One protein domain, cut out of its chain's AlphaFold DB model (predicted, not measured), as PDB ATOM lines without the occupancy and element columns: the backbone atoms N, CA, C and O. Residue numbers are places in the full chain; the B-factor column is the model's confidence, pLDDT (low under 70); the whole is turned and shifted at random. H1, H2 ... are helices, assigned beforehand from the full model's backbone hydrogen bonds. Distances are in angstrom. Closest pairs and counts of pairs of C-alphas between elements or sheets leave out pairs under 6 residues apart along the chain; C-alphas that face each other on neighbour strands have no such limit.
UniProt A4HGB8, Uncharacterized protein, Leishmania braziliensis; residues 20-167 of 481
ATOM      1  N   TYR A  20     239.618 116.617 202.546       48.75
ATOM      2  CA  TYR A  20     238.936 116.511 201.253       48.75
ATOM      3  C   TYR A  20     237.916 115.362 201.087       48.75
ATOM      4  O   TYR A  20     237.566 115.005 199.965       48.75
ATOM      5  N   HIS A  21     237.459 114.729 202.172       58.72
ATOM      6  CA  HIS A  21     236.379 113.720 202.109       58.72
ATOM      7  C   HIS A  21     235.249 113.961 203.116       58.72
ATOM      8  O   HIS A  21     234.354 113.129 203.275       58.72
ATOM      9  N   LYS A  22     235.291 115.077 203.851       76.81
ATOM     10  CA  LYS A  22     234.351 115.312 204.955       76.81
ATOM     11  C   LYS A  22     232.986 115.768 204.452       76.81
ATOM     12  O   LYS A  22     231.986 115.379 205.050       76.81
ATOM     13  N   GLN A  23     232.937 116.555 203.375       85.50
ATOM     14  CA  GLN A  23     231.673 116.982 202.783       85.50
ATOM     15  C   GLN A  23     231.044 115.835 201.995       85.50
ATOM     16  O   GLN A  23     229.844 115.618 202.135       85.50
ATOM     17  N   ALA A  24     231.845 115.054 201.266       89.50
ATOM     18  CA  ALA A  24     231.364 113.878 200.546       89.50
ATOM     19  C   ALA A  24     230.659 112.881 201.468       89.50
ATOM     20  O   ALA A  24     229.508 112.516 201.223       89.50
ATOM     21  N   ASP A  25     231.320 112.490 202.560       90.00
ATOM     22  CA  ASP A  25     230.766 111.566 203.550       90.00
ATOM     23  C   ASP A  25     229.493 112.124 204.208       90.00
ATOM     24  O   ASP A  25     228.535 111.386 204.454       90.00
ATOM     25  N   PHE A  26     229.480 113.425 204.511       90.19
ATOM     26  CA  PHE A  26     228.346 114.079 205.157       90.19
ATOM     27  C   PHE A  26     227.144 114.217 204.216       90.19
ATOM     28  O   PHE A  26     226.030 113.851 204.586       90.19
ATOM     29  N   ALA A  27     227.353 114.678 202.984       92.81
ATOM     30  CA  ALA A  27     226.310 114.795 201.972       92.81
ATOM     31  C   ALA A  27     225.737 113.422 201.598       92.81
ATOM     32  O   ALA A  27     224.517 113.277 201.534       92.81
ATOM     33  N   ALA A  28     226.584 112.398 201.451       92.25
ATOM     34  CA  ALA A  28     226.131 111.027 201.229       92.25
ATOM     35  C   ALA A  28     225.238 110.532 202.380       92.25
ATOM     36  O   ALA A  28     224.161 109.977 202.152       92.25
ATOM     37  N   PHE A  29     225.640 110.793 203.629       92.44
ATOM     38  CA  PHE A  29     224.809 110.499 204.794       92.44
ATOM     39  C   PHE A  29     223.452 111.214 204.722       92.44
ATOM     40  O   PHE A  29     222.420 110.562 204.868       92.44
ATOM     41  N   LEU A  30     223.432 112.521 204.443       93.44
ATOM     42  CA  LEU A  30     222.184 113.281 204.359       93.44
ATOM     43  C   LEU A  30     221.279 112.766 203.234       93.44
ATOM     44  O   LEU A  30     220.094 112.564 203.473       93.44
ATOM     45  N   VAL A  31     221.801 112.487 202.036       93.50
ATOM     46  CA  VAL A  31     220.998 111.913 200.940       93.50
ATOM     47  C   VAL A  31     220.355 110.598 201.365       93.50
ATOM     48  O   VAL A  31     219.163 110.377 201.132       93.50
ATOM     49  N   ASN A  32     221.124 109.746 202.043       91.88
ATOM     50  CA  ASN A  32     220.620 108.473 202.521       91.88
ATOM     51  C   ASN A  32     219.505 108.644 203.569       91.88
ATOM     52  O   ASN A  32     218.473 107.977 203.477       91.88
ATOM     53  N   GLU A  33     219.679 109.541 204.541       92.06
ATOM     54  CA  GLU A  33     218.679 109.775 205.588       92.06
ATOM     55  C   GLU A  33     217.432 110.523 205.088       92.06
ATOM     56  O   GLU A  33     216.326 110.171 205.491       92.06
ATOM     57  N   TYR A  34     217.577 111.522 204.209       90.62
ATOM     58  CA  TYR A  34     216.456 112.341 203.725       90.62
ATOM     59  C   TYR A  34     215.670 111.720 202.577       90.62
ATOM     60  O   TYR A  34     214.477 111.997 202.447       90.62
ATOM     61  N   PHE A  35     216.312 110.922 201.724       89.62
ATOM     62  CA  PHE A  35     215.709 110.500 200.459       89.62
ATOM     63  C   PHE A  35     215.764 108.986 200.270       89.62
ATOM     64  O   PHE A  35     214.721 108.364 200.056       89.62
ATOM     65  N   THR A  36     216.931 108.354 200.431       88.31
ATOM     66  CA  THR A  36     217.069 106.913 200.161       88.31
ATOM     67  C   THR A  36     216.279 106.056 201.154       88.31
ATOM     68  O   THR A  36     215.402 105.297 200.731       88.31
ATOM     69  N   LYS A  37     216.510 106.176 202.470       88.44
ATOM     70  CA  LYS A  37     215.764 105.395 203.476       88.44
ATOM     71  C   LYS A  37     214.265 105.714 203.484       88.44
ATOM     72  O   LYS A  37     213.486 104.756 203.465       88.44
ATOM     73  N   PRO A  38     213.826 106.988 203.461       87.44
ATOM     74  CA  PRO A  38     212.402 107.310 203.436       87.44
ATOM     75  C   PRO A  38     211.698 106.781 202.191       87.44
ATOM     76  O   PRO A  38     210.586 106.269 202.306       87.44
ATOM     77  N   SER A  39     212.346 106.808 201.018       84.38
ATOM     78  CA  SER A  39     211.762 106.226 199.800       84.38
ATOM     79  C   SER A  39     211.427 104.739 199.978       84.38
ATOM     80  O   SER A  39     210.319 104.321 199.649       84.38
ATOM     81  N   LYS A  40     212.326 103.964 200.605       82.56
ATOM     82  CA  LYS A  40     212.126 102.536 200.909       82.56
ATOM     83  C   LYS A  40     211.039 102.313 201.960       82.56
ATOM     84  O   LYS A  40     210.298 101.337 201.883       82.56
ATOM     85  N   GLN A  41     210.951 103.187 202.962       79.75
ATOM     86  CA  GLN A  41     209.922 103.097 204.002       79.75
ATOM     87  C   GLN A  41     208.526 103.370 203.437       79.75
ATOM     88  O   GLN A  41     207.606 102.604 203.711       79.75
ATOM     89  N   ILE A  42     208.377 104.409 202.614       75.81
ATOM     90  CA  ILE A  42     207.096 104.746 201.982       75.81
ATOM     91  C   ILE A  42     206.671 103.661 200.994       75.81
ATOM     92  O   ILE A  42     205.487 103.338 200.925       75.81
ATOM     93  N   GLU A  43     207.617 103.077 200.254       72.12
ATOM     94  CA  GLU A  43     207.342 101.928 199.389       72.12
ATOM     95  C   GLU A  43     206.759 100.754 200.191       72.12
ATOM     96  O   GLU A  43     205.712 100.226 199.824       72.12
ATOM     97  N   LYS A  44     207.385 100.394 201.321       70.06
ATOM     98  CA  LYS A  44     206.924  99.301 202.194       70.06
ATOM     99  C   LYS A  44     205.576  99.590 202.853       70.06
ATOM    100  O   LYS A  44     204.703  98.736 202.816       70.06
ATOM    101  N   ALA A  45     205.386 100.785 203.413       63.12
ATOM    102  CA  ALA A  45     204.150 101.152 204.108       63.12
ATOM    103  C   ALA A  45     202.920 101.161 203.181       63.12
ATOM    104  O   ALA A  45     201.805 100.924 203.628       63.12
ATOM    105  N   ARG A  46     203.116 101.415 201.882       59.94
ATOM    106  CA  ARG A  46     202.035 101.446 200.883       59.94
ATOM    107  C   ARG A  46     201.732 100.100 200.231       59.94
ATOM    108  O   ARG A  46     200.771 100.020 199.475       59.94
ATOM    109  N   TYR A  47     202.520  99.059 200.494       51.38
ATOM    110  CA  TYR A  47     202.158  97.698 200.085       51.38
ATOM    111  C   TYR A  47     200.970  97.151 200.896       51.38
ATOM    112  O   TYR A  47     200.227  96.322 200.377       51.38
ATOM    113  N   ASP A  48     200.765  97.661 202.115       43.47
ATOM    114  CA  ASP A  48     199.699  97.233 203.030       43.47
ATOM    115  C   ASP A  48     198.413  98.077 202.916       43.47
ATOM    116  O   ASP A  48     197.373  97.696 203.450       43.47
ATOM    117  N   ASP A  49     198.453  99.209 202.204       41.84
ATOM    118  CA  ASP A  49     197.316 100.125 202.082       41.84
ATOM    119  C   ASP A  49     196.559  99.886 200.764       41.84
ATOM    120  O   ASP A  49     196.911 100.384 199.690       41.84
ATOM    121  N   THR A  50     195.485  99.097 200.838       41.81
ATOM    122  CA  THR A  50     194.582  98.775 199.720       41.81
ATOM    123  C   THR A  50     193.805  99.984 199.168       41.81
ATOM    124  O   THR A  50     193.066  99.834 198.195       41.81
ATOM    125  N   ASN A  51     193.995 101.195 199.711       36.91
ATOM    126  CA  ASN A  51     193.242 102.408 199.360       36.91
ATOM    127  C   ASN A  51     193.874 103.295 198.260       36.91
ATOM    128  O   ASN A  51     193.644 104.501 198.188       36.91
ATOM    129  N   GLY A  52     194.622 102.710 197.321       38.59
ATOM    130  CA  GLY A  52     194.812 103.315 195.990       38.59
ATOM    131  C   GLY A  52     195.872 104.420 195.851       38.59
ATOM    132  O   GLY A  52     196.031 104.986 194.762       38.59
ATOM    133  N   LEU A  53     196.674 104.698 196.880       39.59
ATOM    134  CA  LEU A  53     197.917 105.459 196.717       39.59
ATOM    135  C   LEU A  53     199.074 104.491 196.458       39.59
ATOM    136  O   LEU A  53     199.782 104.099 197.376       39.59
ATOM    137  N   LEU A  54     199.272 104.129 195.184       40.88
ATOM    138  CA  LEU A  54     200.370 103.257 194.746       40.88
ATOM    139  C   LEU A  54     201.732 103.665 195.364       40.88
ATOM    140  O   LEU A  54     201.997 104.867 195.546       40.88
ATOM    141  N   PRO A  55     202.604 102.684 195.671       46.12
ATOM    142  CA  PRO A  55     203.902 102.927 196.286       46.12
ATOM    143  C   PRO A  55     204.804 103.756 195.363       46.12
ATOM    144  O   PRO A  55     204.890 103.510 194.157       46.12
ATOM    145  N   LEU A  56     205.472 104.757 195.943       52.34
ATOM    146  CA  LEU A  56     206.618 105.416 195.314       52.34
ATOM    147  C   LEU A  56     207.715 104.349 195.136       52.34
ATOM    148  O   LEU A  56     207.986 103.613 196.077       52.34
ATOM    149  N   MET A  57     208.300 104.223 193.943       57.03
ATOM    150  CA  MET A  57     209.336 103.214 193.647       57.03
ATOM    151  C   MET A  57     210.666 103.606 194.298       57.03
ATOM    152  O   MET A  57     211.162 104.675 193.976       57.03
ATOM    153  N   SER A  58     211.302 102.825 195.165       66.19
ATOM    154  CA  SER A  58     212.589 103.259 195.749       66.19
ATOM    155  C   SER A  58     213.646 103.667 194.701       66.19
ATOM    156  O   SER A  58     213.626 103.221 193.550       66.19
ATOM    157  N   PHE A  59     214.589 104.532 195.100       67.44
ATOM    158  CA  PHE A  59     215.707 104.970 194.245       67.44
ATOM    159  C   PHE A  59     216.473 103.805 193.607       67.44
ATOM    160  O   PHE A  59     216.913 103.914 192.462       67.44
ATOM    161  N   ASP A  60     216.562 102.681 194.320       65.94
ATOM    162  CA  ASP A  60     217.197 101.442 193.870       65.94
ATOM    163  C   ASP A  60     216.606 100.927 192.538       65.94
ATOM    164  O   ASP A  60     217.308 100.289 191.754       65.94
ATOM    165  N   CYS A  61     215.334 101.221 192.241       64.31
ATOM    166  CA  CYS A  61     214.697 100.849 190.975       64.31
ATOM    167  C   CYS A  61     215.116 101.735 189.792       64.31
ATOM    168  O   CYS A  61     215.042 101.292 188.647       64.31
ATOM    169  N   LEU A  62     215.507 102.987 190.047       63.78
ATOM    170  CA  LEU A  62     215.880 103.954 189.007       63.78
ATOM    171  C   LEU A  62     217.374 103.896 188.697       63.78
ATOM    172  O   LEU A  62     217.773 104.006 187.540       63.78
ATOM    173  N   LEU A  63     218.189 103.713 189.735       68.94
ATOM    174  CA  LEU A  63     219.643 103.669 189.655       68.94
ATOM    175  C   LEU A  63     220.149 102.384 190.326       68.94
ATOM    176  O   LEU A  63     220.566 102.407 191.485       68.94
ATOM    177  N   PRO A  64     220.148 101.249 189.602       57.84
ATOM    178  CA  PRO A  64     220.534  99.949 190.155       57.84
ATOM    179  C   PRO A  64     222.020  99.849 190.542       57.84
ATOM    180  O   PRO A  64     222.436  98.830 191.085       57.84
ATOM    181  N   SER A  65     222.828 100.885 190.282       58.09
ATOM    182  CA  SER A  65     224.220 100.982 190.739       58.09
ATOM    183  C   SER A  65     224.355 101.158 192.255       58.09
ATOM    184  O   SER A  65     225.446 100.942 192.770       58.09
ATOM    185  N   GLY A  66     223.279 101.514 192.970       62.03
ATOM    186  CA  GLY A  66     223.228 101.468 194.437       62.03
ATOM    187  C   GLY A  66     224.119 102.473 195.177       62.03
ATOM    188  O   GLY A  66     224.269 102.341 196.382       62.03
ATOM    189  N   ASP A  67     224.679 103.465 194.478       75.69
ATOM    190  CA  ASP A  67     225.670 104.407 195.019       75.69
ATOM    191  C   ASP A  67     225.272 105.882 194.767       75.69
ATOM    192  O   ASP A  67     226.129 106.760 194.640       75.69
ATOM    193  N   ILE A  68     223.970 106.196 194.670       84.44
ATOM    194  CA  ILE A  68     223.509 107.569 194.380       84.44
ATOM    195  C   ILE A  68     223.961 108.564 195.454       84.44
ATOM    196  O   ILE A  68     224.402 109.665 195.127       84.44
ATOM    197  N   GLU A  69     223.956 108.165 196.725       88.44
ATOM    198  CA  GLU A  69     224.491 108.977 197.813       88.44
ATOM    199  C   GLU A  69     225.991 109.258 197.660       88.44
ATOM    200  O   GLU A  69     226.438 110.356 197.983       88.44
ATOM    201  N   ARG A  70     226.773 108.311 197.122       86.62
ATOM    202  CA  ARG A  70     228.219 108.483 196.914       86.62
ATOM    203  C   ARG A  70     228.496 109.405 195.737       86.62
ATOM    204  O   ARG A  70     229.389 110.240 195.834       86.62
ATOM    205  N   ILE A  71     227.716 109.282 194.660       87.19
ATOM    206  CA  ILE A  71     227.775 110.191 193.508       87.19
ATOM    207  C   ILE A  71     227.459 111.615 193.969       87.19
ATOM    208  O   ILE A  71     228.245 112.525 193.720       87.19
ATOM    209  N   VAL A  72     226.353 111.802 194.697       90.25
ATOM    210  CA  VAL A  72     225.984 113.116 195.241       90.25
ATOM    211  C   VAL A  72     227.063 113.637 196.188       90.25
ATOM    212  O   VAL A  72     227.465 114.788 196.062       90.25
ATOM    213  N   GLY A  73     227.579 112.793 197.086       90.12
ATOM    214  CA  GLY A  73     228.651 113.171 198.003       90.12
ATOM    215  C   GLY A  73     229.896 113.668 197.271       90.12
ATOM    216  O   GLY A  73     230.409 114.741 197.582       90.12
ATOM    217  N   HIS A  74     230.348 112.934 196.258       88.81
ATOM    218  CA  HIS A  74     231.494 113.336 195.452       88.81
ATOM    219  C   HIS A  74     231.261 114.677 194.747       88.81
ATOM    220  O   HIS A  74     232.127 115.546 194.811       88.81
ATOM    221  N   ILE A  75     230.077 114.884 194.160       89.31
ATOM    222  CA  ILE A  75     229.724 116.154 193.514       89.31
ATOM    223  C   ILE A  75     229.715 117.299 194.530       89.31
ATOM    224  O   ILE A  75     230.280 118.352 194.250       89.31
ATOM    225  N   CYS A  76     229.118 117.118 195.711       90.75
ATOM    226  CA  CYS A  76     229.113 118.150 196.749       90.75
ATOM    227  C   CYS A  76     230.534 118.538 197.174       90.75
ATOM    228  O   CYS A  76     230.813 119.721 197.323       90.75
ATOM    229  N   GLU A  77     231.438 117.569 197.319       88.62
ATOM    230  CA  GLU A  77     232.843 117.837 197.646       88.62
ATOM    231  C   GLU A  77     233.565 118.587 196.518       88.62
ATOM    232  O   GLU A  77     234.212 119.590 196.795       88.62
ATOM    233  N   GLU A  78     233.422 118.159 195.257       87.62
ATOM    234  CA  GLU A  78     234.068 118.832 194.117       87.62
ATOM    235  C   GLU A  78     233.566 120.263 193.904       87.62
ATOM    236  O   GLU A  78     234.310 121.125 193.438       87.62
ATOM    237  N   THR A  79     232.295 120.512 194.211       86.69
ATOM    238  CA  THR A  79     231.633 121.799 193.955       86.69
ATOM    239  C   THR A  79     231.530 122.692 195.188       86.69
ATOM    240  O   THR A  79     231.072 123.825 195.074       86.69
ATOM    241  N   HIS A  80     231.936 122.195 196.362       86.81
ATOM    242  CA  HIS A  80     231.711 122.836 197.662       86.81
ATOM    243  C   HIS A  80     230.259 123.307 197.855       86.81
ATOM    244  O   HIS A  80     229.999 124.381 198.397       86.81
ATOM    245  N   LEU A  81     229.304 122.491 197.396       87.00
ATOM    246  CA  LEU A  81     227.891 122.859 197.295       87.00
ATOM    247  C   LEU A  81     227.263 123.213 198.653       87.00
ATOM    248  O   LEU A  81     226.361 124.048 198.731       87.00
ATOM    249  N   ILE A  82     227.728 122.564 199.721       86.56
ATOM    250  CA  ILE A  82     227.328 122.853 201.096       86.56
ATOM    251  C   ILE A  82     228.413 123.724 201.731       86.56
ATOM    252  O   ILE A  82     229.571 123.314 201.820       86.56
ATOM    253  N   ASP A  83     228.011 124.897 202.226       83.19
ATOM    254  CA  ASP A  83     228.884 125.783 203.000       83.19
ATOM    255  C   ASP A  83     229.503 125.016 204.183       83.19
ATOM    256  O   ASP A  83     228.801 124.347 204.951       83.19
ATOM    257  N   GLU A  84     230.824 125.127 204.327       81.75
ATOM    258  CA  GLU A  84     231.628 124.400 205.307       81.75
ATOM    259  C   GLU A  84     231.112 124.589 206.740       81.75
ATOM    260  O   GLU A  84     231.133 123.643 207.530       81.75
ATOM    261  N   ARG A  85     230.521 125.751 207.063       82.19
ATOM    262  CA  ARG A  85     229.924 126.012 208.389       82.19
ATOM    263  C   ARG A  85     228.770 125.069 208.748       82.19
ATOM    264  O   ARG A  85     228.412 124.951 209.920       82.19
ATOM    265  N   HIS A  86     228.152 124.438 207.753       83.31
ATOM    266  CA  HIS A  86     227.049 123.499 207.930       83.31
ATOM    267  C   HIS A  86     227.483 122.031 207.837       83.31
ATOM    268  O   HIS A  86     226.666 121.136 208.067       83.31
ATOM    269  N   VAL A  87     228.753 121.765 207.522       85.00
ATOM    270  CA  VAL A  87     229.285 120.410 207.386       85.00
ATOM    271  C   VAL A  87     229.660 119.861 208.762       85.00
ATOM    272  O   VAL A  87     230.495 120.408 209.479       85.00
ATOM    273  N   GLN A  88     229.068 118.729 209.146       84.44
ATOM    274  CA  GLN A  88     229.491 118.039 210.363       84.44
ATOM    275  C   GLN A  88     230.804 117.300 210.099       84.44
ATOM    276  O   GLN A  88     230.862 116.362 209.312       84.44
ATOM    277  N   HIS A  89     231.876 117.702 210.780       80.75
ATOM    278  CA  HIS A  89     233.207 117.122 210.556       80.75
ATOM    279  C   HIS A  89     233.528 115.905 211.435       80.75
ATOM    280  O   HIS A  89     234.560 115.258 211.234       80.75
ATOM    281  N   ARG A  90     232.700 115.608 212.444       80.38
ATOM    282  CA  ARG A  90     232.912 114.497 213.383       80.38
ATOM    283  C   ARG A  90     231.762 113.505 213.277       80.38
ATOM    284  O   ARG A  90     230.607 113.900 213.336       80.38
ATOM    285  N   LYS A  91     232.106 112.223 213.150       77.44
ATOM    286  CA  LYS A  91     231.151 111.111 213.218       77.44
ATOM    287  C   LYS A  91     230.802 110.817 214.695       77.44
ATOM    288  O   LYS A  91     231.688 110.975 215.542       77.44
ATOM    289  N   PRO A  92     229.578 110.353 215.012       81.44
ATOM    290  CA  PRO A  92     228.471 110.083 214.087       81.44
ATOM    291  C   PRO A  92     227.826 111.373 213.561       81.44
ATOM    292  O   PRO A  92     227.745 112.361 214.281       81.44
ATOM    293  N   PHE A  93     227.383 111.354 212.301       85.12
ATOM    294  CA  PHE A  93     226.613 112.461 211.735       85.12
ATOM    295  C   PHE A  93     225.158 112.398 212.197       85.12
ATOM    296  O   PHE A  93     224.617 111.320 212.456       85.12
ATOM    297  N   HIS A  94     224.520 113.561 212.250       82.25
ATOM    298  CA  HIS A  94     223.119 113.718 212.614       82.25
ATOM    299  C   HIS A  94     222.336 114.412 211.501       82.25
ATOM    300  O   HIS A  94     222.861 115.297 210.822       82.25
ATOM    301  N   ILE A  95     221.071 114.014 211.337       83.38
ATOM    302  CA  ILE A  95     220.114 114.679 210.444       83.38
ATOM    303  C   ILE A  95     219.973 116.149 210.866       83.38
ATOM    304  O   ILE A  95     219.952 116.465 212.056       83.38
ATOM    305  N   LEU A  96     219.887 117.051 209.889       79.50
ATOM    306  CA  LEU A  96     219.799 118.490 210.121       79.50
ATOM    307  C   LEU A  96     218.343 118.957 210.206       79.50
ATOM    308  O   LEU A  96     217.709 119.262 209.201       79.50
ATOM    309  N   GLU A  97     217.796 119.124 211.406       74.31
ATOM    310  CA  GLU A  97     216.446 119.703 211.522       74.31
ATOM    311  C   GLU A  97     216.367 121.122 210.921       74.31
ATOM    312  O   GLU A  97     215.329 121.513 210.380       74.31
ATOM    313  N   LYS A  98     217.479 121.875 210.968       73.88
ATOM    314  CA  LYS A  98     217.689 123.168 210.300       73.88
ATOM    315  C   LYS A  98     219.175 123.348 209.924       73.88
ATOM    316  O   LYS A  98     220.029 122.839 210.652       73.88
ATOM    317  N   PRO A  99     219.502 124.111 208.861       78.00
ATOM    318  CA  PRO A  99     218.586 124.750 207.908       78.00
ATOM    319  C   PRO A  99     218.048 123.770 206.848       78.00
ATOM    320  O   PRO A  99     218.792 122.957 206.307       78.00
ATOM    321  N   LEU A 100     216.760 123.896 206.492       83.56
ATOM    322  CA  LEU A 100     216.106 123.057 205.468       83.56
ATOM    323  C   LEU A 100     216.563 123.354 204.027       83.56
ATOM    324  O   LEU A 100     216.210 122.622 203.106       83.56
ATOM    325  N   LEU A 101     217.368 124.400 203.825       85.81
ATOM    326  CA  LEU A 101     217.956 124.710 202.524       85.81
ATOM    327  C   LEU A 101     218.932 123.616 202.067       85.81
ATOM    328  O   LEU A 101     218.954 123.276 200.893       85.81
ATOM    329  N   ILE A 102     219.680 122.998 202.985       89.50
ATOM    330  CA  ILE A 102     220.640 121.931 202.652       89.50
ATOM    331  C   ILE A 102     219.943 120.706 202.045       89.50
ATOM    332  O   ILE A 102     220.326 120.297 200.949       89.50
ATOM    333  N   PRO A 103     218.902 120.117 202.668       89.94
ATOM    334  CA  PRO A 103     218.167 119.044 202.012       89.94
ATOM    335  C   PRO A 103     217.486 119.503 200.713       89.94
ATOM    336  O   PRO A 103     217.390 118.699 199.793       89.94
ATOM    337  N   ALA A 104     217.077 120.770 200.569       88.44
ATOM    338  CA  ALA A 104     216.548 121.275 199.295       88.44
ATOM    339  C   ALA A 104     217.608 121.297 198.174       88.44
ATOM    340  O   ALA A 104     217.330 120.842 197.065       88.44
ATOM    341  N   ILE A 105     218.833 121.739 198.472       91.81
ATOM    342  CA  ILE A 105     219.999 121.683 197.571       91.81
ATOM    343  C   ILE A 105     220.273 120.240 197.132       91.81
ATOM    344  O   ILE A 105     220.398 119.957 195.939       91.81
ATOM    345  N   LEU A 106     220.309 119.310 198.089       93.69
ATOM    346  CA  LEU A 106     220.513 117.890 197.799       93.69
ATOM    347  C   LEU A 106     219.381 117.317 196.934       93.69
ATOM    348  O   LEU A 106     219.647 116.529 196.030       93.69
ATOM    349  N   ALA A 107     218.133 117.730 197.167       90.31
ATOM    350  CA  ALA A 107     216.985 117.315 196.368       90.31
ATOM    351  C   ALA A 107     217.066 117.831 194.918       90.31
ATOM    352  O   ALA A 107     216.827 117.064 193.982       90.31
ATOM    353  N   ALA A 108     217.458 119.095 194.721       88.50
ATOM    354  CA  ALA A 108     217.659 119.689 193.399       88.50
ATOM    355  C   ALA A 108     218.771 118.973 192.616       88.50
ATOM    356  O   ALA A 108     218.570 118.579 191.462       88.50
ATOM    357  N   LEU A 109     219.907 118.704 193.264       91.19
ATOM    358  CA  LEU A 109     220.998 117.935 192.666       91.19
ATOM    359  C   LEU A 109     220.561 116.505 192.309       91.19
ATOM    360  O   LEU A 109     220.831 116.021 191.209       91.19
ATOM    361  N   LEU A 110     219.832 115.841 193.204       89.81
ATOM    362  CA  LEU A 110     219.333 114.485 192.990       89.81
ATOM    363  C   LEU A 110     218.349 114.407 191.815       89.81
ATOM    364  O   LEU A 110     218.445 113.495 190.992       89.81
ATOM    365  N   HIS A 111     217.447 115.381 191.688       86.25
ATOM    366  CA  HIS A 111     216.571 115.510 190.521       86.25
ATOM    367  C   HIS A 111     217.374 115.649 189.230       86.25
ATOM    368  O   HIS A 111     217.074 114.977 188.243       86.25
ATOM    369  N   ARG A 112     218.412 116.492 189.240       84.88
ATOM    370  CA  ARG A 112     219.258 116.714 188.068       84.88
ATOM    371  C   ARG A 112     219.976 115.437 187.633       84.88
ATOM    372  O   ARG A 112     219.943 115.109 186.449       84.88
ATOM    373  N   ILE A 113     220.566 114.702 188.575       86.56
ATOM    374  CA  ILE A 113     221.262 113.438 188.296       86.56
ATOM    375  C   ILE A 113     220.293 112.407 187.720       86.56
ATOM    376  O   ILE A 113     220.569 111.819 186.682       86.56
ATOM    377  N   LEU A 114     219.135 112.205 188.348       83.06
ATOM    378  CA  LEU A 114     218.152 111.230 187.868       83.06
ATOM    379  C   LEU A 114     217.629 111.551 186.472       83.06
ATOM    380  O   LEU A 114     217.415 110.645 185.662       83.06
ATOM    381  N   PHE A 115     217.435 112.833 186.184       83.00
ATOM    382  CA  PHE A 115     217.055 113.264 184.855       83.00
ATOM    383  C   PHE A 115     218.168 112.989 183.832       83.00
ATOM    384  O   PHE A 115     217.891 112.399 182.791       83.00
ATOM    385  N   GLU A 116     219.419 113.361 184.109       83.75
ATOM    386  CA  GLU A 116     220.519 113.147 183.154       83.75
ATOM    387  C   GLU A 116     220.880 111.665 182.985       83.75
ATOM    388  O   GLU A 116     221.219 111.232 181.882       83.75
ATOM    389  N   GLU A 117     220.784 110.860 184.040       81.19
ATOM    390  CA  GLU A 117     221.109 109.435 183.986       81.19
ATOM    391  C   GLU A 117     219.973 108.629 183.357       81.19
ATOM    392  O   GLU A 117     220.194 107.898 182.381       81.19
ATOM    393  N   VAL A 118     218.749 108.817 183.858       77.88
ATOM    394  CA  VAL A 118     217.597 107.942 183.584       77.88
ATOM    395  C   VAL A 118     216.531 108.628 182.728       77.88
ATOM    396  O   VAL A 118     215.736 107.949 182.090       77.88
ATOM    397  N   GLY A 119     216.499 109.959 182.645       77.31
ATOM    398  CA  GLY A 119     215.450 110.692 181.926       77.31
ATOM    399  C   GLY A 119     214.114 110.719 182.671       77.31
ATOM    400  O   GLY A 119     213.068 110.789 182.028       77.31
ATOM    401  N   VAL A 120     214.138 110.606 184.006       79.19
ATOM    402  CA  VAL A 120     212.943 110.608 184.868       79.19
ATOM    403  C   VAL A 120     212.845 111.921 185.631       79.19
ATOM    404  O   VAL A 120     213.806 112.352 186.266       79.19
ATOM    405  N   THR A 121     211.661 112.532 185.615       77.88
ATOM    406  CA  THR A 121     211.369 113.740 186.389       77.88
ATOM    407  C   THR A 121     210.758 113.373 187.742       77.88
ATOM    408  O   THR A 121     209.805 112.591 187.821       77.88
ATOM    409  N   ILE A 122     211.283 113.968 188.816       76.56
ATOM    410  CA  ILE A 122     210.731 113.831 190.170       76.56
ATOM    411  C   ILE A 122     209.988 115.098 190.569       76.56
ATOM    412  O   ILE A 122     210.532 116.197 190.473       76.56
ATOM    413  N   SER A 123     208.753 114.930 191.045       73.81
ATOM    414  CA  SER A 123     207.934 116.046 191.508       73.81
ATOM    415  C   SER A 123     208.459 116.633 192.818       73.81
ATOM    416  O   SER A 123     208.936 115.917 193.698       73.81
ATOM    417  N   SER A 124     208.280 117.937 192.994       73.31
ATOM    418  CA  SER A 124     208.600 118.632 194.242       73.31
ATOM    419  C   SER A 124     207.849 118.052 195.453       73.31
ATOM    420  O   SER A 124     208.428 117.883 196.524       73.31
ATOM    421  N   ARG A 125     206.589 117.632 195.263       75.62
ATOM    422  CA  ARG A 125     205.781 116.935 196.280       75.62
ATOM    423  C   ARG A 125     206.423 115.628 196.741       75.62
ATOM    424  O   ARG A 125     206.310 115.266 197.910       75.62
ATOM    425  N   THR A 126     207.068 114.902 195.832       77.94
ATOM    426  CA  THR A 126     207.782 113.669 196.173       77.94
ATOM    427  C   THR A 126     208.954 113.968 197.103       77.94
ATOM    428  O   THR A 126     209.087 113.301 198.127       77.94
ATOM    429  N   PHE A 127     209.761 114.982 196.783       83.94
ATOM    430  CA  PHE A 127     210.884 115.380 197.633       83.94
ATOM    431  C   PHE A 127     210.428 115.829 199.019       83.94
ATOM    432  O   PHE A 127     210.987 115.373 200.015       83.94
ATOM    433  N   ASP A 128     209.364 116.630 199.095       82.19
ATOM    434  CA  ASP A 128     208.786 117.046 200.376       82.19
ATOM    435  C   ASP A 128     208.298 115.866 201.204       82.19
ATOM    436  O   ASP A 128     208.508 115.829 202.415       82.19
ATOM    437  N   LEU A 129     207.664 114.881 200.571       82.31
ATOM    438  CA  LEU A 129     207.181 113.694 201.264       82.31
ATOM    439  C   LEU A 129     208.336 112.860 201.831       82.31
ATOM    440  O   LEU A 129     208.256 112.406 202.973       82.31
ATOM    441  N   TRP A 130     209.413 112.682 201.066       87.38
ATOM    442  CA  TRP A 130     210.618 112.008 201.547       87.38
ATOM    443  C   TRP A 130     211.257 112.749 202.716       87.38
ATOM    444  O   TRP A 130     211.453 112.152 203.775       87.38
ATOM    445  N   ALA A 131     211.474 114.057 202.566       86.75
ATOM    446  CA  ALA A 131     212.054 114.886 203.613       86.75
ATOM    447  C   ALA A 131     211.184 114.905 204.879       86.75
ATOM    448  O   ALA A 131     211.699 114.781 205.988       86.75
ATOM    449  N   SER A 132     209.860 114.995 204.722       83.69
ATOM    450  CA  SER A 132     208.919 114.974 205.846       83.69
ATOM    451  C   SER A 132     208.952 113.643 206.591       83.69
ATOM    452  O   SER A 132     208.902 113.606 207.818       83.69
ATOM    453  N   THR A 133     209.064 112.543 205.846       85.75
ATOM    454  CA  THR A 133     209.162 111.195 206.414       85.75
ATOM    455  C   THR A 133     210.475 111.015 207.176       85.75
ATOM    456  O   THR A 133     210.462 110.461 208.270       85.75
ATOM    457  N   ALA A 134     211.589 111.536 206.653       87.19
ATOM    458  CA  ALA A 134     212.882 111.521 207.342       87.19
ATOM    459  C   ALA A 134     212.852 112.285 208.673       87.19
ATOM    460  O   ALA A 134     213.427 111.848 209.668       87.19
ATOM    461  N   LEU A 135     212.190 113.442 208.673       85.25
ATOM    462  CA  LEU A 135     212.158 114.368 209.802       85.25
ATOM    463  C   LEU A 135     211.056 114.052 210.825       85.25
ATOM    464  O   LEU A 135     211.111 114.531 211.956       85.25
ATOM    465  N   GLY A 136     210.044 113.271 210.444       82.12
ATOM    466  CA  GLY A 136     208.873 112.990 211.277       82.12
ATOM    467  C   GLY A 136     207.910 114.177 211.421       82.12
ATOM    468  O   GLY A 136     207.060 114.169 212.310       82.12
ATOM    469  N   PHE A 137     208.034 115.206 210.580       80.75
ATOM    470  CA  PHE A 137     207.131 116.361 210.525       80.75
ATOM    471  C   PHE A 137     207.066 116.940 209.102       80.75
ATOM    472  O   PHE A 137     207.972 116.685 208.310       80.75
ATOM    473  N   PRO A 138     206.039 117.739 208.754       78.44
ATOM    474  CA  PRO A 138     205.923 118.327 207.420       78.44
ATOM    475  C   PRO A 138     207.104 119.248 207.072       78.44
ATOM    476  O   PRO A 138     207.233 120.350 207.608       78.44
ATOM    477  N   ALA A 139     207.939 118.819 206.131       76.50
ATOM    478  CA  ALA A 139     209.059 119.570 205.584       76.50
ATOM    479  C   ALA A 139     208.726 120.047 204.166       76.50
ATOM    480  O   ALA A 139     208.334 119.262 203.307       76.50
ATOM    481  N   ARG A 140     208.883 121.353 203.922       79.56
ATOM    482  CA  ARG A 140     208.572 121.991 202.633       79.56
ATOM    483  C   ARG A 140     209.849 122.402 201.905       79.56
ATOM    484  O   ARG A 140     210.087 123.587 201.682       79.56
ATOM    485  N   THR A 141     210.681 121.421 201.573       81.44
ATOM    486  CA  THR A 141     211.916 121.625 200.797       81.44
ATOM    487  C   THR A 141     211.649 122.198 199.403       81.44
ATOM    488  O   THR A 141     212.442 122.989 198.904       81.44
ATOM    489  N   SER A 142     210.491 121.898 198.815       72.31
ATOM    490  CA  SER A 142     210.030 122.421 197.529       72.31
ATOM    491  C   SER A 142     209.888 123.938 197.499       72.31
ATOM    492  O   SER A 142     210.075 124.550 196.452       72.31
ATOM    493  N   ARG A 143     209.586 124.567 198.640       78.31
ATOM    494  CA  ARG A 143     209.508 126.032 198.734       78.31
ATOM    495  C   ARG A 143     210.866 126.692 198.541       78.31
ATOM    496  O   ARG A 143     210.916 127.831 198.106       78.31
ATOM    497  N   LEU A 144     211.939 125.969 198.854       80.50
ATOM    498  CA  LEU A 144     213.324 126.410 198.711       80.50
ATOM    499  C   LEU A 144     213.938 125.926 197.386       80.50
ATOM    500  O   LEU A 144     215.136 126.064 197.171       80.50
ATOM    501  N   TRP A 145     213.133 125.314 196.510       75.56
ATOM    502  CA  TRP A 145     213.620 124.629 195.316       75.56
ATOM    503  C   TRP A 145     214.258 125.567 194.300       75.56
ATOM    504  O   TRP A 145     215.234 125.179 193.666       75.56
ATOM    505  N   LEU A 146     213.706 126.769 194.115       67.75
ATOM    506  CA  LEU A 146     214.237 127.735 193.149       67.75
ATOM    507  C   LEU A 146     215.653 128.162 193.543       67.75
ATOM    508  O   LEU A 146     216.570 128.020 192.738       67.75
ATOM    509  N   ASP A 147     215.833 128.565 194.800       73.62
ATOM    510  CA  ASP A 147     217.131 128.965 195.352       73.62
ATOM    511  C   ASP A 147     218.130 127.804 195.305       73.62
ATOM    512  O   ASP A 147     219.255 127.949 194.830       73.62
ATOM    513  N   ALA A 148     217.685 126.615 195.723       84.38
ATOM    514  CA  ALA A 148     218.481 125.397 195.655       84.38
ATOM    515  C   ALA A 148     218.896 125.050 194.217       84.38
ATOM    516  O   ALA A 148     220.036 124.659 193.987       84.38
ATOM    517  N   SER A 149     217.991 125.198 193.246       81.38
ATOM    518  CA  SER A 149     218.269 124.898 191.838       81.38
ATOM    519  C   SER A 149     219.278 125.874 191.251       81.38
ATOM    520  O   SER A 149     220.230 125.431 190.617       81.38
ATOM    521  N   ALA A 150     219.117 127.176 191.503       78.88
ATOM    522  CA  ALA A 150     220.064 128.190 191.049       78.88
ATOM    523  C   ALA A 150     221.468 127.947 191.627       78.88
ATOM    524  O   ALA A 150     222.450 127.946 190.886       78.88
ATOM    525  N   GLN A 151     221.555 127.646 192.927       83.94
ATOM    526  CA  GLN A 151     222.823 127.342 193.590       83.94
ATOM    527  C   GLN A 151     223.480 126.069 193.037       83.94
ATOM    528  O   GLN A 151     224.690 126.043 192.816       83.94
ATOM    529  N   VAL A 152     222.701 125.010 192.792       87.69
ATOM    530  CA  VAL A 152     223.205 123.775 192.171       87.69
ATOM    531  C   VAL A 152     223.722 124.047 190.761       87.69
ATOM    532  O   VAL A 152     224.791 123.555 190.407       87.69
ATOM    533  N   GLU A 153     222.999 124.824 189.956       83.88
ATOM    534  CA  GLU A 153     223.424 125.167 188.597       83.88
ATOM    535  C   GLU A 153     224.739 125.953 188.588       83.88
ATOM    536  O   GLU A 153     225.675 125.556 187.892       83.88
ATOM    537  N   GLU A 154     224.848 127.006 189.401       84.38
ATOM    538  CA  GLU A 154     226.069 127.812 189.528       84.38
ATOM    539  C   GLU A 154     227.265 126.962 189.987       84.38
ATOM    540  O   GLU A 154     228.345 126.996 189.385       84.38
ATOM    541  N   ALA A 155     227.061 126.135 191.014       84.31
ATOM    542  CA  ALA A 155     228.103 125.272 191.553       84.31
ATOM    543  C   ALA A 155     228.583 124.248 190.512       84.31
ATOM    544  O   ALA A 155     229.788 124.068 190.321       84.31
ATOM    545  N   LEU A 156     227.665 123.627 189.765       86.31
ATOM    546  CA  LEU A 156     228.032 122.713 188.687       86.31
ATOM    547  C   LEU A 156     228.791 123.433 187.554       86.31
ATOM    548  O   LEU A 156     229.684 122.823 186.960       86.31
ATOM    549  N   GLU A 157     228.486 124.704 187.252       83.50
ATOM    550  CA  GLU A 157     229.079 125.442 186.114       83.50
ATOM    551  C   GLU A 157     230.562 125.712 186.327       83.50
ATOM    552  O   GLU A 157     231.359 125.683 185.381       83.50
ATOM    553  N   SER A 158     230.931 125.913 187.585       74.94
ATOM    554  CA  SER A 158     232.308 126.113 188.019       74.94
ATOM    555  C   SER A 158     233.127 124.811 188.106       74.94
ATOM    556  O   SER A 158     234.353 124.870 188.177       74.94
ATOM    557  N   SER A 159     232.479 123.642 188.039       79.62
ATOM    558  CA  SER A 159     233.084 122.342 188.373       79.62
ATOM    559  C   SER A 159     233.616 121.530 187.179       79.62
ATOM    560  O   SER A 159     233.376 121.844 186.009       79.62
ATOM    561  N   SER A 160     234.307 120.421 187.470       76.62
ATOM    562  CA  SER A 160     234.637 119.342 186.518       76.62
ATOM    563  C   SER A 160     233.413 118.542 186.054       76.62
ATOM    564  O   SER A 160     233.469 117.881 185.016       76.62
ATOM    565  N   VAL A 161     232.283 118.642 186.761       72.88
ATOM    566  CA  VAL A 161     231.048 117.865 186.543       72.88
ATOM    567  C   VAL A 161     230.130 118.505 185.485       72.88
ATOM    568  O   VAL A 161     228.931 118.231 185.411       72.88
ATOM    569  N   LYS A 162     230.688 119.330 184.588       63.81
ATOM    570  CA  LYS A 162     229.956 120.035 183.513       63.81
ATOM    571  C   LYS A 162     229.099 119.137 182.626       63.81
ATOM    572  O   LYS A 162     228.174 119.628 181.990       63.81
ATOM    573  N   GLN A 163     229.366 117.832 182.576       67.06
ATOM    574  CA  GLN A 163     228.530 116.883 181.838       67.06
ATOM    575  C   GLN A 163     227.068 116.875 182.323       67.06
ATOM    576  O   GLN A 163     226.172 116.653 181.511       67.06
ATOM    577  N   LEU A 164     226.813 117.192 183.599       70.00
ATOM    578  CA  LEU A 164     225.457 117.327 184.146       70.00
ATOM    579  C   LEU A 164     224.779 118.651 183.753       70.00
ATOM    580  O   LEU A 164     223.570 118.808 183.928       70.00
ATOM    581  N   LEU A 165     225.517 119.600 183.176       66.25
ATOM    582  CA  LEU A 165     225.022 120.901 182.728       66.25
ATOM    583  C   LEU A 165     224.767 120.923 181.235       66.25
ATOM    584  O   LEU A 165     225.391 121.630 180.446       66.25
ATOM    585  N   SER A 166     223.765 120.164 180.836       66.12
ATOM    586  CA  SER A 166     223.108 120.437 179.579       66.12
ATOM    587  C   SER A 166     222.089 121.576 179.776       66.12
ATOM    588  O   SER A 166     220.991 121.388 180.310       66.12
ATOM    589  N   LYS A 167     222.438 122.802 179.372       66.81
ATOM    590  CA  LYS A 167     221.413 123.844 179.203       66.81
ATOM    591  C   LYS A 167     220.533 123.415 178.032       66.81
ATOM    592  O   LYS A 167     220.989 123.376 176.890       66.81
TER     593      LYS A 167
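AT A GLANCE: This is residues 20 to 167 of the 481 residues of an uncharacterized protein of Leishmania braziliensis (UniProt A4HGB8). Helix H1 follows the longest axis, with H3 beside it, H4 and H5 across it, and H6 on H4. Residues 48 to 53 stick out. The printed part, 148 residues with six named helices, is all helix and compact, radius of gyration of the C-alphas 14.9 A, spanning 48 by 34 by 29 A.

HOW THE PARTS SIT: Hub H1, residues 20 to 45, touches H3, residues 68 to 79, with 20 to 32 alone, closest at C-alphas 24 and 73, 3.8 A. H4, residues 101 to 118, touches H6, residues 141 to 158, with 101 to 109 alone, closest at C-alphas 105 and 148, 4.4 A. In H3, H4 and H5, residues 124 to 135, every O i to N i+4 pair is within hydrogen-bond range; H1 has 19 of 22, H6 12 of 14.

IN THESE COORDINATES: Find C-alpha 20 at (238.936, 116.511, 201.253); H1 spans 38.1 A. H6 ends at (232.308, 126.113, 188.019).

THE WHOLE: Links H1 to H2, residues 59 to 62, and H3 to H4 are long. In the model 30 printed residues have pLDDT under 70, among them residues 45 to 66.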